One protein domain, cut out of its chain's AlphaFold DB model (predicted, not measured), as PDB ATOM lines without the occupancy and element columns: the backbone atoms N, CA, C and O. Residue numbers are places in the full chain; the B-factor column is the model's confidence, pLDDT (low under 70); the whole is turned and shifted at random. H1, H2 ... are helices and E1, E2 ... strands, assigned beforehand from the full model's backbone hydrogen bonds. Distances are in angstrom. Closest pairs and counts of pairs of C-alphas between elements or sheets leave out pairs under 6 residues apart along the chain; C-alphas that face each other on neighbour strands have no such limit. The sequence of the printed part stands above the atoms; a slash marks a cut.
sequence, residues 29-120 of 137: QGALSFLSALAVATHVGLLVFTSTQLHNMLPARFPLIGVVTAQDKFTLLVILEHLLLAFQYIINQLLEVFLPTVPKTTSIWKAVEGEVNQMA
ATOM      1  N   GLN A  29     -69.611  16.468  92.305       91.00
ATOM      2  CA  GLN A  29     -71.046  16.574  92.576       91.00
ATOM      3  C   GLN A  29     -71.564  17.990  92.289       91.00
ATOM      4  O   GLN A  29     -72.543  18.145  91.563       91.00
ATOM      5  N   GLY A  30     -70.864  19.023  92.768       88.94
ATOM      6  CA  GLY A  30     -71.218  20.417  92.480       88.94
ATOM      7  C   GLY A  30     -71.136  20.747  90.987       88.94
ATOM      8  O   GLY A  30     -72.034  21.392  90.444       88.94
ATOM      9  N   ALA A  31     -70.107  20.245  90.298       93.62
ATOM     10  CA  ALA A  31     -69.958  20.432  88.855       93.62
ATOM     11  C   ALA A  31     -71.112  19.796  88.058       93.62
ATOM     12  O   ALA A  31     -71.635  20.415  87.133       93.62
ATOM     13  N   LEU A  32     -71.545  18.586  88.431       93.38
ATOM     14  CA  LEU A  32     -72.681  17.914  87.794       93.38
ATOM     15  C   LEU A  32     -74.004  18.641  88.059       93.38
ATOM     16  O   LEU A  32     -74.812  18.784  87.140       93.38
ATOM     17  N   SER A  33     -74.212  19.152  89.274       88.94
ATOM     18  CA  SER A  33     -75.387  19.972  89.591       88.94
ATOM     19  C   SER A  33     -75.427  21.254  88.754       88.94
ATOM     20  O   SER A  33     -76.472  21.598  88.205       88.94
ATOM     21  N   PHE A  34     -74.287  21.923  88.583       90.69
ATOM     22  CA  PHE A  34     -74.190  23.106  87.729       90.69
ATOM     23  C   PHE A  34     -74.435  22.781  86.248       90.69
ATOM     24  O   PHE A  34     -75.194  23.478  85.574       90.69
ATOM     25  N   LEU A  35     -73.857  21.683  85.748       93.88
ATOM     26  CA  LEU A  35     -74.108  21.197  84.390       93.88
ATOM     27  C   LEU A  35     -75.587  20.870  84.160       93.88
ATOM     28  O   LEU A  35     -76.102  21.137  83.077       93.88
ATOM     29  N   SER A  36     -76.283  20.338  85.166       90.75
ATOM     30  CA  SER A  36     -77.725  20.099  85.087       90.75
ATOM     31  C   SER A  36     -78.513  21.401  84.920       90.75
ATOM     32  O   SER A  36     -79.397  21.447  84.066       90.75
ATOM     33  N   ALA A  37     -78.178  22.460  85.661       88.38
ATOM     34  CA  ALA A  37     -78.832  23.761  85.511       88.38
ATOM     35  C   ALA A  37     -78.572  24.372  84.120       88.38
ATOM     36  O   ALA A  37     -79.504  24.801  83.439       88.38
ATOM     37  N   LEU A  38     -77.321  24.326  83.647       91.50
ATOM     38  CA  LEU A  38     -76.966  24.773  82.294       91.50
ATOM     39  C   LEU A  38     -77.679  23.972  81.200       91.50
ATOM     40  O   LEU A  38     -78.059  24.534  80.169       91.50
ATOM     41  N   ALA A  39     -77.876  22.669  81.408       92.94
ATOM     42  CA  ALA A  39     -78.591  21.829  80.460       92.94
ATOM     43  C   ALA A  39     -80.040  22.303  80.285       92.94
ATOM     44  O   ALA A  39     -80.498  22.377  79.147       92.94
ATOM     45  N   VAL A  40     -80.731  22.681  81.367       90.56
ATOM     46  CA  VAL A  40     -82.098  23.229  81.295       90.56
ATOM     47  C   VAL A  40     -82.123  24.511  80.466       90.56
ATOM     48  O   VAL A  40     -82.864  24.578  79.484       90.56
ATOM     49  N   ALA A  41     -81.259  25.478  80.787       88.81
ATOM     50  CA  ALA A  41     -81.167  26.741  80.051       88.81
ATOM     51  C   ALA A  41     -80.892  26.514  78.553       88.81
ATOM     52  O   ALA A  41     -81.543  27.097  77.684       88.81
ATOM     53  N   THR A  42     -79.979  25.591  78.235       92.00
ATOM     54  CA  THR A  42     -79.615  25.260  76.849       92.00
ATOM     55  C   THR A  42     -80.774  24.611  76.089       92.00
ATOM     56  O   THR A  42     -81.036  24.972  74.941       92.00
ATOM     57  N   HIS A  43     -81.495  23.675  76.714       91.94
ATOM     58  CA  HIS A  43     -82.636  23.007  76.079       91.94
ATOM     59  C   HIS A  43     -83.799  23.972  75.843       91.94
ATOM     60  O   HIS A  43     -84.391  23.953  74.763       91.94
ATOM     61  N   VAL A  44     -84.104  24.842  76.811       90.19
ATOM     62  CA  VAL A  44     -85.145  25.869  76.654       90.19
ATOM     63  C   VAL A  44     -84.750  26.872  75.571       90.19
ATOM     64  O   VAL A  44     -85.566  27.179  74.703       90.19
ATOM     65  N   GLY A  45     -83.490  27.315  75.553       87.12
ATOM     66  CA  GLY A  45     -82.964  28.175  74.494       87.12
ATOM     67  C   GLY A  45     -83.125  27.548  73.107       87.12
ATOM     68  O   GLY A  45     -83.696  28.166  72.209       87.12
ATOM     69  N   LEU A  46     -82.711  26.288  72.937       89.75
ATOM     70  CA  LEU A  46     -82.902  25.559  71.680       89.75
ATOM     71  C   LEU A  46     -84.379  25.455  71.289       89.75
ATOM     72  O   LEU A  46     -84.714  25.656  70.124       89.75
ATOM     73  N   LEU A  47     -85.269  25.175  72.240       87.38
ATOM     74  CA  LEU A  47     -86.700  25.062  71.969       87.38
ATOM     75  C   LEU A  47     -87.270  26.398  71.471       87.38
ATOM     76  O   LEU A  47     -87.943  26.426  70.442       87.38
ATOM     77  N   VAL A  48     -86.958  27.505  72.143       85.56
ATOM     78  CA  VAL A  48     -87.489  28.833  71.804       85.56
ATOM     79  C   VAL A  48     -86.957  29.356  70.469       85.56
ATOM     80  O   VAL A  48     -87.712  29.952  69.696       85.56
ATOM     81  N   PHE A  49     -85.669  29.158  70.183       84.19
ATOM     82  CA  PHE A  49     -85.053  29.715  68.978       84.19
ATOM     83  C   PHE A  49     -85.180  28.819  67.746       84.19
ATOM     84  O   PHE A  49     -85.269  29.348  66.637       84.19
ATOM     85  N   THR A  50     -85.224  27.497  67.923       86.00
ATOM     86  CA  THR A  50     -85.160  26.534  66.811       86.00
ATOM     87  C   THR A  50     -86.513  25.896  66.494       86.00
ATOM     88  O   THR A  50     -86.745  25.493  65.354       86.00
ATOM     89  N   SER A  51     -87.429  25.776  67.461       81.56
ATOM     90  CA  SER A  51     -88.670  25.023  67.251       81.56
ATOM     91  C   SER A  51     -89.744  25.830  66.519       81.56
ATOM     92  O   SER A  51     -90.237  26.847  67.005       81.56
ATOM     93  N   THR A  52     -90.203  25.308  65.381       77.75
ATOM     94  CA  THR A  52     -91.388  25.808  64.664       77.75
ATOM     95  C   THR A  52     -92.697  25.431  65.359       77.75
ATOM     96  O   THR A  52     -93.699  26.125  65.208       77.75
ATOM     97  N   GLN A  53     -92.691  24.368  66.172       73.88
ATOM     98  CA  GLN A  53     -93.868  23.922  66.925       73.88
ATOM     99  C   GLN A  53     -94.307  24.967  67.949       73.88
ATOM    100  O   GLN A  53     -95.497  25.226  68.098       73.88
ATOM    101  N   LEU A  54     -93.341  25.621  68.602       72.25
ATOM    102  CA  LEU A  54     -93.633  26.677  69.564       72.25
ATOM    103  C   LEU A  54     -94.318  27.862  68.872       72.25
ATOM    104  O   LEU A  54     -95.330  28.353  69.359       72.25
ATOM    105  N   HIS A  55     -93.820  28.254  67.694       70.75
ATOM    106  CA  HIS A  55     -94.399  29.326  66.885       70.75
ATOM    107  C   HIS A  55     -95.849  29.032  66.464       70.75
ATOM    108  O   HIS A  55     -96.666  29.945  66.426       70.75
ATOM    109  N   ASN A  56     -96.185  27.766  66.200       72.25
ATOM    110  CA  ASN A  56     -97.539  27.352  65.816       72.25
ATOM    111  C   ASN A  56     -98.521  27.280  66.997       72.25
ATOM    112  O   ASN A  56     -99.729  27.340  66.788       72.25
ATOM    113  N   MET A  57     -98.021  27.141  68.228       70.94
ATOM    114  CA  MET A  57     -98.835  27.152  69.451       70.94
ATOM    115  C   MET A  57     -99.046  28.565  70.023       70.94
ATOM    116  O   MET A  57     -99.777  28.733  70.999       70.94
ATOM    117  N   LEU A  58     -98.414  29.581  69.429       71.50
ATOM    118  CA  LEU A  58     -98.573  30.991  69.777       71.50
ATOM    119  C   LEU A  58     -99.623  31.646  68.857       71.50
ATOM    120  O   LEU A  58     -99.687  31.311  67.675       71.50
ATOM    121  N   PRO A  59    -100.429  32.604  69.348       69.81
ATOM    122  CA  PRO A  59    -100.334  33.268  70.647       69.81
ATOM    123  C   PRO A  59    -100.959  32.460  71.796       69.81
ATOM    124  O   PRO A  59    -102.100  32.009  71.718       69.81
ATOM    125  N   ALA A  60    -100.217  32.340  72.897       67.81
ATOM    126  CA  ALA A  60    -100.676  31.691  74.120       67.81
ATOM    127  C   ALA A  60    -101.049  32.755  75.159       67.81
ATOM    128  O   ALA A  60    -100.330  33.739  75.359       67.81
ATOM    129  N   ARG A  61    -102.192  32.567  75.824       68.38
ATOM    130  CA  ARG A  61    -102.688  33.489  76.848       68.38
ATOM    131  C   ARG A  61    -102.379  32.919  78.223       68.38
ATOM    132  O   ARG A  61    -102.987  31.935  78.638       68.38
ATOM    133  N   PHE A  62    -101.442  33.545  78.924       67.50
ATOM    134  CA  PHE A  62    -101.092  33.166  80.285       67.50
ATOM    135  C   PHE A  62    -101.899  34.009  81.280       67.50
ATOM    136  O   PHE A  62    -101.924  35.237  81.150       67.50
ATOM    137  N   PRO A  63    -102.531  33.391  82.295       60.72
ATOM    138  CA  PRO A  63    -103.425  34.089  83.221       60.72
ATOM    139  C   PRO A  63    -102.727  35.173  84.061       60.72
ATOM    140  O   PRO A  63    -103.399  36.078  84.537       60.72
ATOM    141  N   LEU A  64    -101.398  35.107  84.217       62.31
ATOM    142  CA  LEU A  64    -100.625  36.024  85.066       62.31
ATOM    143  C   LEU A  64     -99.844  37.107  84.292       62.31
ATOM    144  O   LEU A  64     -99.457  38.109  84.878       62.31
ATOM    145  N   ILE A  65     -99.581  36.907  82.995       63.22
ATOM    146  CA  ILE A  65     -98.618  37.718  82.214       63.22
ATOM    147  C   ILE A  65     -99.282  38.368  80.986       63.22
ATOM    148  O   ILE A  65     -98.783  39.356  80.455       63.22
ATOM    149  N   GLY A  66    -100.447  37.871  80.558       68.19
ATOM    150  CA  GLY A  66    -101.157  38.365  79.378       68.19
ATOM    151  C   GLY A  66    -100.937  37.489  78.144       68.19
ATOM    152  O   GLY A  66    -100.700  36.283  78.246       68.19
ATOM    153  N   VAL A  67    -101.098  38.078  76.956       69.25
ATOM    154  CA  VAL A  67    -100.902  37.379  75.678       69.25
ATOM    155  C   VAL A  67     -99.431  37.459  75.312       69.25
ATOM    156  O   VAL A  67     -98.921  38.546  75.051       69.25
ATOM    157  N   VAL A  68     -98.761  36.313  75.272       68.69
ATOM    158  CA  VAL A  68     -97.378  36.247  74.809       68.69
ATOM    159  C   VAL A  68     -97.402  35.892  73.332       68.69
ATOM    160  O   VAL A  68     -98.005  34.897  72.922       68.69
ATOM    161  N   THR A  69     -96.780  36.747  72.527       70.69
ATOM    162  CA  THR A  69     -96.724  36.598  71.071       70.69
ATOM    163  C   THR A  69     -95.361  36.036  70.676       70.69
ATOM    164  O   THR A  69     -94.375  36.228  71.381       70.69
ATOM    165  N   ALA A  70     -95.267  35.358  69.528       65.69
ATOM    166  CA  ALA A  70     -94.031  34.718  69.062       65.69
ATOM    167  C   ALA A  70     -92.841  35.670  68.818       65.69
ATOM    168  O   ALA A  70     -91.717  35.212  68.610       65.69
ATOM    169  N   GLN A  71     -93.078  36.983  68.855       69.94
ATOM    170  CA  GLN A  71     -92.040  38.009  68.774       69.94
ATOM    171  C   GLN A  71     -91.272  38.160  70.102       69.94
ATOM    172  O   GLN A  71     -90.073  38.436  70.078       69.94
ATOM    173  N   ASP A  72     -91.894  37.846  71.244       78.31
ATOM    174  CA  ASP A  72     -91.304  37.999  72.581       78.31
ATOM    175  C   ASP A  72     -90.544  36.739  73.017       78.31
ATOM    176  O   ASP A  72     -90.786  36.145  74.073       78.31
ATOM    177  N   LYS A  73     -89.596  36.310  72.177       76.38
ATOM    178  CA  LYS A  73     -88.805  35.087  72.393       76.38
ATOM    179  C   LYS A  73     -88.058  35.103  73.727       76.38
ATOM    180  O   LYS A  73     -87.992  34.082  74.401       76.38
ATOM    181  N   PHE A  74     -87.532  36.258  74.134       81.56
ATOM    182  CA  PHE A  74     -86.811  36.390  75.400       81.56
ATOM    183  C   PHE A  74     -87.734  36.181  76.609       81.56
ATOM    184  O   PHE A  74     -87.396  35.437  77.524       81.56
ATOM    185  N   THR A  75     -88.934  36.761  76.580       81.69
ATOM    186  CA  THR A  75     -89.937  36.596  77.640       81.69
ATOM    187  C   THR A  75     -90.384  35.137  77.756       81.69
ATOM    188  O   THR A  75     -90.447  34.605  78.861       81.69
ATOM    189  N   LEU A  76     -90.624  34.457  76.626       81.69
ATOM    190  CA  LEU A  76     -90.928  33.019  76.606       81.69
ATOM    191  C   LEU A  76     -89.792  32.171  77.177       81.69
ATOM    192  O   LEU A  76     -90.059  31.236  77.931       81.69
ATOM    193  N   LEU A  77     -88.545  32.502  76.837       86.25
ATOM    194  CA  LEU A  77     -87.363  31.817  77.350       86.25
ATOM    195  C   LEU A  77     -87.288  31.933  78.870       86.25
ATOM    196  O   LEU A  77     -87.219  30.909  79.541       86.25
ATOM    197  N   VAL A  78     -87.389  33.152  79.406       86.94
ATOM    198  CA  VAL A  78     -87.323  33.395  80.854       86.94
ATOM    199  C   VAL A  78     -88.456  32.665  81.579       86.94
ATOM    200  O   VAL A  78     -88.200  31.995  82.579       86.94
ATOM    201  N   ILE A  79     -89.693  32.732  81.074       85.75
ATOM    202  CA  ILE A  79     -90.844  32.055  81.693       85.75
ATOM    203  C   ILE A  79     -90.652  30.534  81.705       85.75
ATOM    204  O   ILE A  79     -90.831  29.906  82.747       85.75
ATOM    205  N   LEU A  80     -90.296  29.936  80.563       86.19
ATOM    206  CA  LEU A  80     -90.125  28.484  80.456       86.19
ATOM    207  C   LEU A  80     -88.947  27.991  81.296       86.19
ATOM    208  O   LEU A  80     -89.066  26.967  81.966       86.19
ATOM    209  N   GLU A  81     -87.838  28.725  81.295       90.69
ATOM    210  CA  GLU A  81     -86.665  28.412  82.109       90.69
ATOM    211  C   GLU A  81     -87.014  28.411  83.600       90.69
ATOM    212  O   GLU A  81     -86.768  27.419  84.287       90.69
ATOM    213  N   HIS A  82     -87.661  29.470  84.097       90.12
ATOM    214  CA  HIS A  82     -88.040  29.563  85.508       90.12
ATOM    215  C   HIS A  82     -89.082  28.510  85.894       90.12
ATOM    216  O   HIS A  82     -89.010  27.967  86.996       90.12
ATOM    217  N   LEU A  83     -90.018  28.174  84.999       88.75
ATOM    218  CA  LEU A  83     -90.999  27.118  85.243       88.75
ATOM    219  C   LEU A  83     -90.323  25.745  85.381       88.75
ATOM    220  O   LEU A  83     -90.649  24.993  86.303       88.75
ATOM    221  N   LEU A  84     -89.361  25.426  84.506       90.75
ATOM    222  CA  LEU A  84     -88.611  24.169  84.586       90.75
ATOM    223  C   LEU A  84     -87.699  24.119  85.815       90.75
ATOM    224  O   LEU A  84     -87.646  23.085  86.481       90.75
ATOM    225  N   LEU A  85     -87.008  25.213  86.144       90.00
ATOM    226  CA  LEU A  85     -86.162  25.279  87.339       90.00
ATOM    227  C   LEU A  85     -86.990  25.151  88.623       90.00
ATOM    228  O   LEU A  85     -86.605  24.412  89.530       90.00
ATOM    229  N   ALA A  86     -88.156  25.800  88.688       89.94
ATOM    230  CA  ALA A  86     -89.086  25.646  89.803       89.94
ATOM    231  C   ALA A  86     -89.576  24.197  89.925       89.94
ATOM    232  O   ALA A  86     -89.597  23.640  91.021       89.94
ATOM    233  N   PHE A  87     -89.909  23.555  88.804       91.56
ATOM    234  CA  PHE A  87     -90.300  22.148  88.789       91.56
ATOM    235  C   PHE A  87     -89.171  21.221  89.265       91.56
ATOM    236  O   PHE A  87     -89.409  20.343  90.094       91.56
ATOM    237  N   GLN A  88     -87.934  21.449  88.816       89.19
ATOM    238  CA  GLN A  88     -86.758  20.705  89.275       89.19
ATOM    239  C   GLN A  88     -86.544  20.867  90.788       89.19
ATOM    240  O   GLN A  88     -86.278  19.886  91.483       89.19
ATOM    241  N   TYR A  89     -86.705  22.084  91.311       89.00
ATOM    242  CA  TYR A  89     -86.622  22.349  92.746       89.00
ATOM    243  C   TYR A  89     -87.712  21.608  93.533       89.00
ATOM    244  O   TYR A  89     -87.407  20.957  94.532       89.00
ATOM    245  N   ILE A  90     -88.962  21.646  93.060       89.88
ATOM    246  CA  ILE A  90     -90.084  20.934  93.689       89.88
ATOM    247  C   ILE A  90     -89.831  19.428  93.703       89.88
ATOM    248  O   ILE A  90     -90.045  18.798  94.735       89.88
ATOM    249  N   ILE A  91     -89.350  18.844  92.600       89.50
ATOM    250  CA  ILE A  91     -89.002  17.418  92.560       89.50
ATOM    251  C   ILE A  91     -87.925  17.097  93.590       89.50
ATOM    252  O   ILE A  91     -88.069  16.111  94.301       89.50
ATOM    253  N   ASN A  92     -86.873  17.909  93.697       86.31
ATOM    254  CA  ASN A  92     -85.807  17.659  94.668       86.31
ATOM    255  C   ASN A  92     -86.326  17.704  96.112       86.31
ATOM    256  O   ASN A  92     -86.012  16.812  96.894       86.31
ATOM    257  N   GLN A  93     -87.172  18.683  96.438       85.75
ATOM    258  CA  GLN A  93     -87.833  18.773  97.745       85.75
ATOM    259  C   GLN A  93     -88.751  17.574  98.004       85.75
ATOM    260  O   GLN A  93     -88.739  16.981  99.079       85.75
ATOM    261  N   LEU A  94     -89.525  17.169  96.997       88.06
ATOM    262  CA  LEU A  94     -90.391  16.000  97.087       88.06
ATOM    263  C   LEU A  94     -89.567  14.728  97.320       88.06
ATOM    264  O   LEU A  94     -89.920  13.899  98.155       88.06
ATOM    265  N   LEU A  95     -88.451  14.589  96.608       85.25
ATOM    266  CA  LEU A  95     -87.548  13.457  96.742       85.25
ATOM    267  C   LEU A  95     -86.947  13.403  98.146       85.25
ATOM    268  O   LEU A  95     -86.882  12.322  98.711       85.25
ATOM    269  N   GLU A  96     -86.588  14.542  98.733       80.44
ATOM    270  CA  GLU A  96     -86.084  14.618 100.108       80.44
ATOM    271  C   GLU A  96     -87.130  14.174 101.144       80.44
ATOM    272  O   GLU A  96     -86.797  13.492 102.115       80.44
ATOM    273  N   VAL A  97     -88.410  14.479 100.907       79.75
ATOM    274  CA  VAL A  97     -89.517  14.030 101.766       79.75
ATOM    275  C   VAL A  97     -89.772  12.523 101.634       79.75
ATOM    276  O   VAL A  97     -89.992  11.843 102.639       79.75
ATOM    277  N   PHE A  98     -89.762  11.978 100.414       76.81
ATOM    278  CA  PHE A  98     -90.092  10.565 100.170       76.81
ATOM    279  C   PHE A  98     -88.911   9.606 100.375       76.81
ATOM    280  O   PHE A  98     -89.099   8.473 100.826       76.81
ATOM    281  N   LEU A  99     -87.702  10.044 100.043       71.00
ATOM    282  CA  LEU A  99     -86.451   9.308 100.165       71.00
ATOM    283  C   LEU A  99     -85.528  10.127 101.073       71.00
ATOM    284  O   LEU A  99     -84.772  10.961 100.570       71.00
ATOM    285  N   PRO A 100     -85.566   9.907 102.403       63.03
ATOM    286  CA  PRO A 100     -84.620  10.566 103.287       63.03
ATOM    287  C   PRO A 100     -83.202  10.280 102.783       63.03
ATOM    288  O   PRO A 100     -82.848   9.133 102.498       63.03
ATOM    289  N   THR A 101     -82.404  11.339 102.656       61.97
ATOM    290  CA  THR A 101     -81.037  11.324 102.098       61.97
ATOM    291  C   THR A 101     -80.100  10.351 102.817       61.97
ATOM    292  O   THR A 101     -79.092   9.917 102.263       61.97
ATOM    293  N   VAL A 102     -80.471   9.944 104.029       63.12
ATOM    294  CA  VAL A 102     -79.929   8.793 104.745       63.12
ATOM    295  C   VAL A 102     -80.968   7.669 104.743       63.12
ATOM    296  O   VAL A 102     -82.056   7.849 105.302       63.12
ATOM    297  N   PRO A 103     -80.664   6.483 104.177       65.00
ATOM    298  CA  PRO A 103     -81.557   5.341 104.311       65.00
ATOM    299  C   PRO A 103     -81.761   5.043 105.800       65.00
ATOM    300  O   PRO A 103     -80.794   5.036 106.566       65.00
ATOM    301  N   LYS A 104     -83.013   4.783 106.206       60.75
ATOM    302  CA  LYS A 104     -83.423   4.607 107.617       60.75
ATOM    303  C   LYS A 104     -82.530   3.634 108.398       60.75
ATOM    304  O   LYS A 104     -82.336   3.784 109.596       60.75
ATOM    305  N   THR A 105     -81.957   2.643 107.718       64.06
ATOM    306  CA  THR A 105     -81.011   1.684 108.296       64.06
ATOM    307  C   THR A 105     -79.709   2.349 108.742       64.06
ATOM    308  O   THR A 105     -79.262   2.132 109.861       64.06
ATOM    309  N   THR A 106     -79.115   3.208 107.913       68.06
ATOM    310  CA  THR A 106     -77.863   3.908 108.243       68.06
ATOM    311  C   THR A 106     -78.036   4.965 109.327       68.06
ATOM    312  O   THR A 106     -77.123   5.159 110.125       68.06
ATOM    313  N   SER A 107     -79.199   5.620 109.408       71.50
ATOM    314  CA  SER A 107     -79.475   6.579 110.483       71.50
ATOM    315  C   SER A 107     -79.611   5.897 111.843       71.50
ATOM    316  O   SER A 107     -79.159   6.458 112.833       71.50
ATOM    317  N   ILE A 108     -80.172   4.681 111.892       71.94
ATOM    318  CA  ILE A 108     -80.251   3.888 113.129       71.94
ATOM    319  C   ILE A 108     -78.845   3.511 113.601       71.94
ATOM    320  O   ILE A 108     -78.510   3.768 114.750       71.94
ATOM    321  N   TRP A 109     -77.992   2.977 112.719       73.38
ATOM    322  CA  TRP A 109     -76.618   2.620 113.093       73.38
ATOM    323  C   TRP A 109     -75.794   3.829 113.540       73.38
ATOM    324  O   TRP A 109     -75.093   3.735 114.540       73.38
ATOM    325  N   LYS A 110     -75.938   4.982 112.872       80.75
ATOM    326  CA  LYS A 110     -75.292   6.230 113.307       80.75
ATOM    327  C   LYS A 110     -75.814   6.729 114.656       80.75
ATOM    328  O   LYS A 110     -75.034   7.256 115.441       80.75
ATOM    329  N   ALA A 111     -77.112   6.580 114.929       79.75
ATOM    330  CA  ALA A 111     -77.692   6.942 116.221       79.75
ATOM    331  C   ALA A 111     -77.159   6.036 117.342       79.75
ATOM    332  O   ALA A 111     -76.697   6.545 118.358       79.75
ATOM    333  N   VAL A 112     -77.130   4.719 117.113       82.06
ATOM    334  CA  VAL A 112     -76.568   3.731 118.051       82.06
ATOM    335  C   VAL A 112     -75.084   3.999 118.306       82.06
ATOM    336  O   VAL A 112     -74.644   4.010 119.451       82.06
ATOM    337  N   GLU A 113     -74.302   4.267 117.260       82.38
ATOM    338  CA  GLU A 113     -72.884   4.616 117.390       82.38
ATOM    339  C   GLU A 113     -72.689   5.917 118.190       82.38
ATOM    340  O   GLU A 113     -71.786   6.014 119.021       82.38
ATOM    341  N   GLY A 114     -73.577   6.898 118.005       85.00
ATOM    342  CA  GLY A 114     -73.618   8.120 118.806       85.00
ATOM    343  C   GLY A 114     -73.887   7.863 120.291       85.00
ATOM    344  O   GLY A 114     -73.165   8.395 121.134       85.00
ATOM    345  N   GLU A 115     -74.876   7.029 120.617       83.56
ATOM    346  CA  GLU A 115     -75.206   6.660 122.003       83.56
ATOM    347  C   GLU A 115     -74.066   5.892 122.680       83.56
ATOM    348  O   GLU A 115     -73.675   6.224 123.800       83.56
ATOM    349  N   VAL A 116     -73.465   4.918 121.989       84.31
ATOM    350  CA  VAL A 116     -72.329   4.141 122.512       84.31
ATOM    351  C   VAL A 116     -71.132   5.044 122.820       84.31
ATOM    352  O   VAL A 116     -70.503   4.898 123.871       84.31
ATOM    353  N   ASN A 117     -70.841   6.017 121.953       86.25
ATOM    354  CA  ASN A 117     -69.760   6.976 122.178       86.25
ATOM    355  C   ASN A 117     -70.039   7.902 123.373       86.25
ATOM    356  O   ASN A 117     -69.122   8.198 124.141       86.25
ATOM    357  N   GLN A 118     -71.294   8.318 123.578       83.81
ATOM    358  CA  GLN A 118     -71.687   9.103 124.755       83.81
ATOM    359  C   GLN A 118     -71.544   8.290 126.047       83.81
ATOM    360  O   GLN A 118     -70.973   8.787 127.017       83.81
ATOM    361  N   MET A 119     -71.973   7.023 126.043       76.94
ATOM    362  CA  MET A 119     -71.816   6.122 127.189       76.94
ATOM    363  C   MET A 119     -70.340   5.856 127.513       76.94
ATOM    364  O   MET A 119     -69.960   5.839 128.683       76.94
ATOM    365  N   ALA A 120     -69.486   5.689 126.498       79.44
ATOM    366  CA  ALA A 120     -68.043   5.548 126.691       79.44
ATOM    367  C   ALA A 120     -67.432   6.814 127.318       79.44
ATOM    368  O   ALA A 120     -66.684   6.726 128.292       79.44
TER     369      ALA A 120
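Overview. This is residues 29 to 120 of the 137 residues of the protein "Hypothetical protein" of Haptolina brevifila (UniProt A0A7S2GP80). Two long helices, H1 and H3, run opposite ways and splay apart from a small head, made of the strand hairpin E1 and E2 and the short helix H2. At the end of H3 away from that head, residues 89 to 120, of which 89 to 98 belong to H3 and 104 to 120 to H4, stick out as a long free arm that makes much of the length. The printed part has 92 residues, with named elements in the order H1, H2, E1, E2, H3, H4; the class is mostly helix, and the two-stranded sheet, order E1 - E2, is antiparallel. The whole is extended, with a radius of gyration of the C-alphas of 21.8 A and spans of 71 by 29 by 17 A.

Along the chain. Find strand E1 at residues 60 to 62 and E2 at residues 66 to 68. H3, residues 73 to 98, runs 37.1 A from C-alpha 73 at (-88.805, 35.087, 72.393). Look back to H1, residues 29 to 50, 31.0 A long from C-alpha 29 at (-71.046, 16.574, 92.576), and H2, residues 52 to 56. H4, residues 104 to 120, runs 24.5 A to C-alpha 120 at (-68.043, 5.548, 126.691).

Arrangement. In the hairpin E1 and E2, find N 62 and O 66 at 2.9 A. H3 touches H1 with residues 73 to 85 alone, closest at the C-alphas of Ala 41 and Glu 81, 6.1 A; they run opposite ways at 37 degrees, only just a steep tilt. H2 is close to H1 but not clearly touching, with the C-alphas of Val 48 and Leu 54 closest at 6.9 A. H3 and H4 are apart. In H1, H2, H3 and H4 every O i to N i+4 pair is within hydrogen-bond range.

Size, cuts and confidence. The farthest C-alphas, of Asn 56 and Ala 120, are 71.1 A apart. The printed part has no cut, and its links are tight. The model's confidence is under 70 at residues 59 to 68, 70 to 71 and 100 to 106.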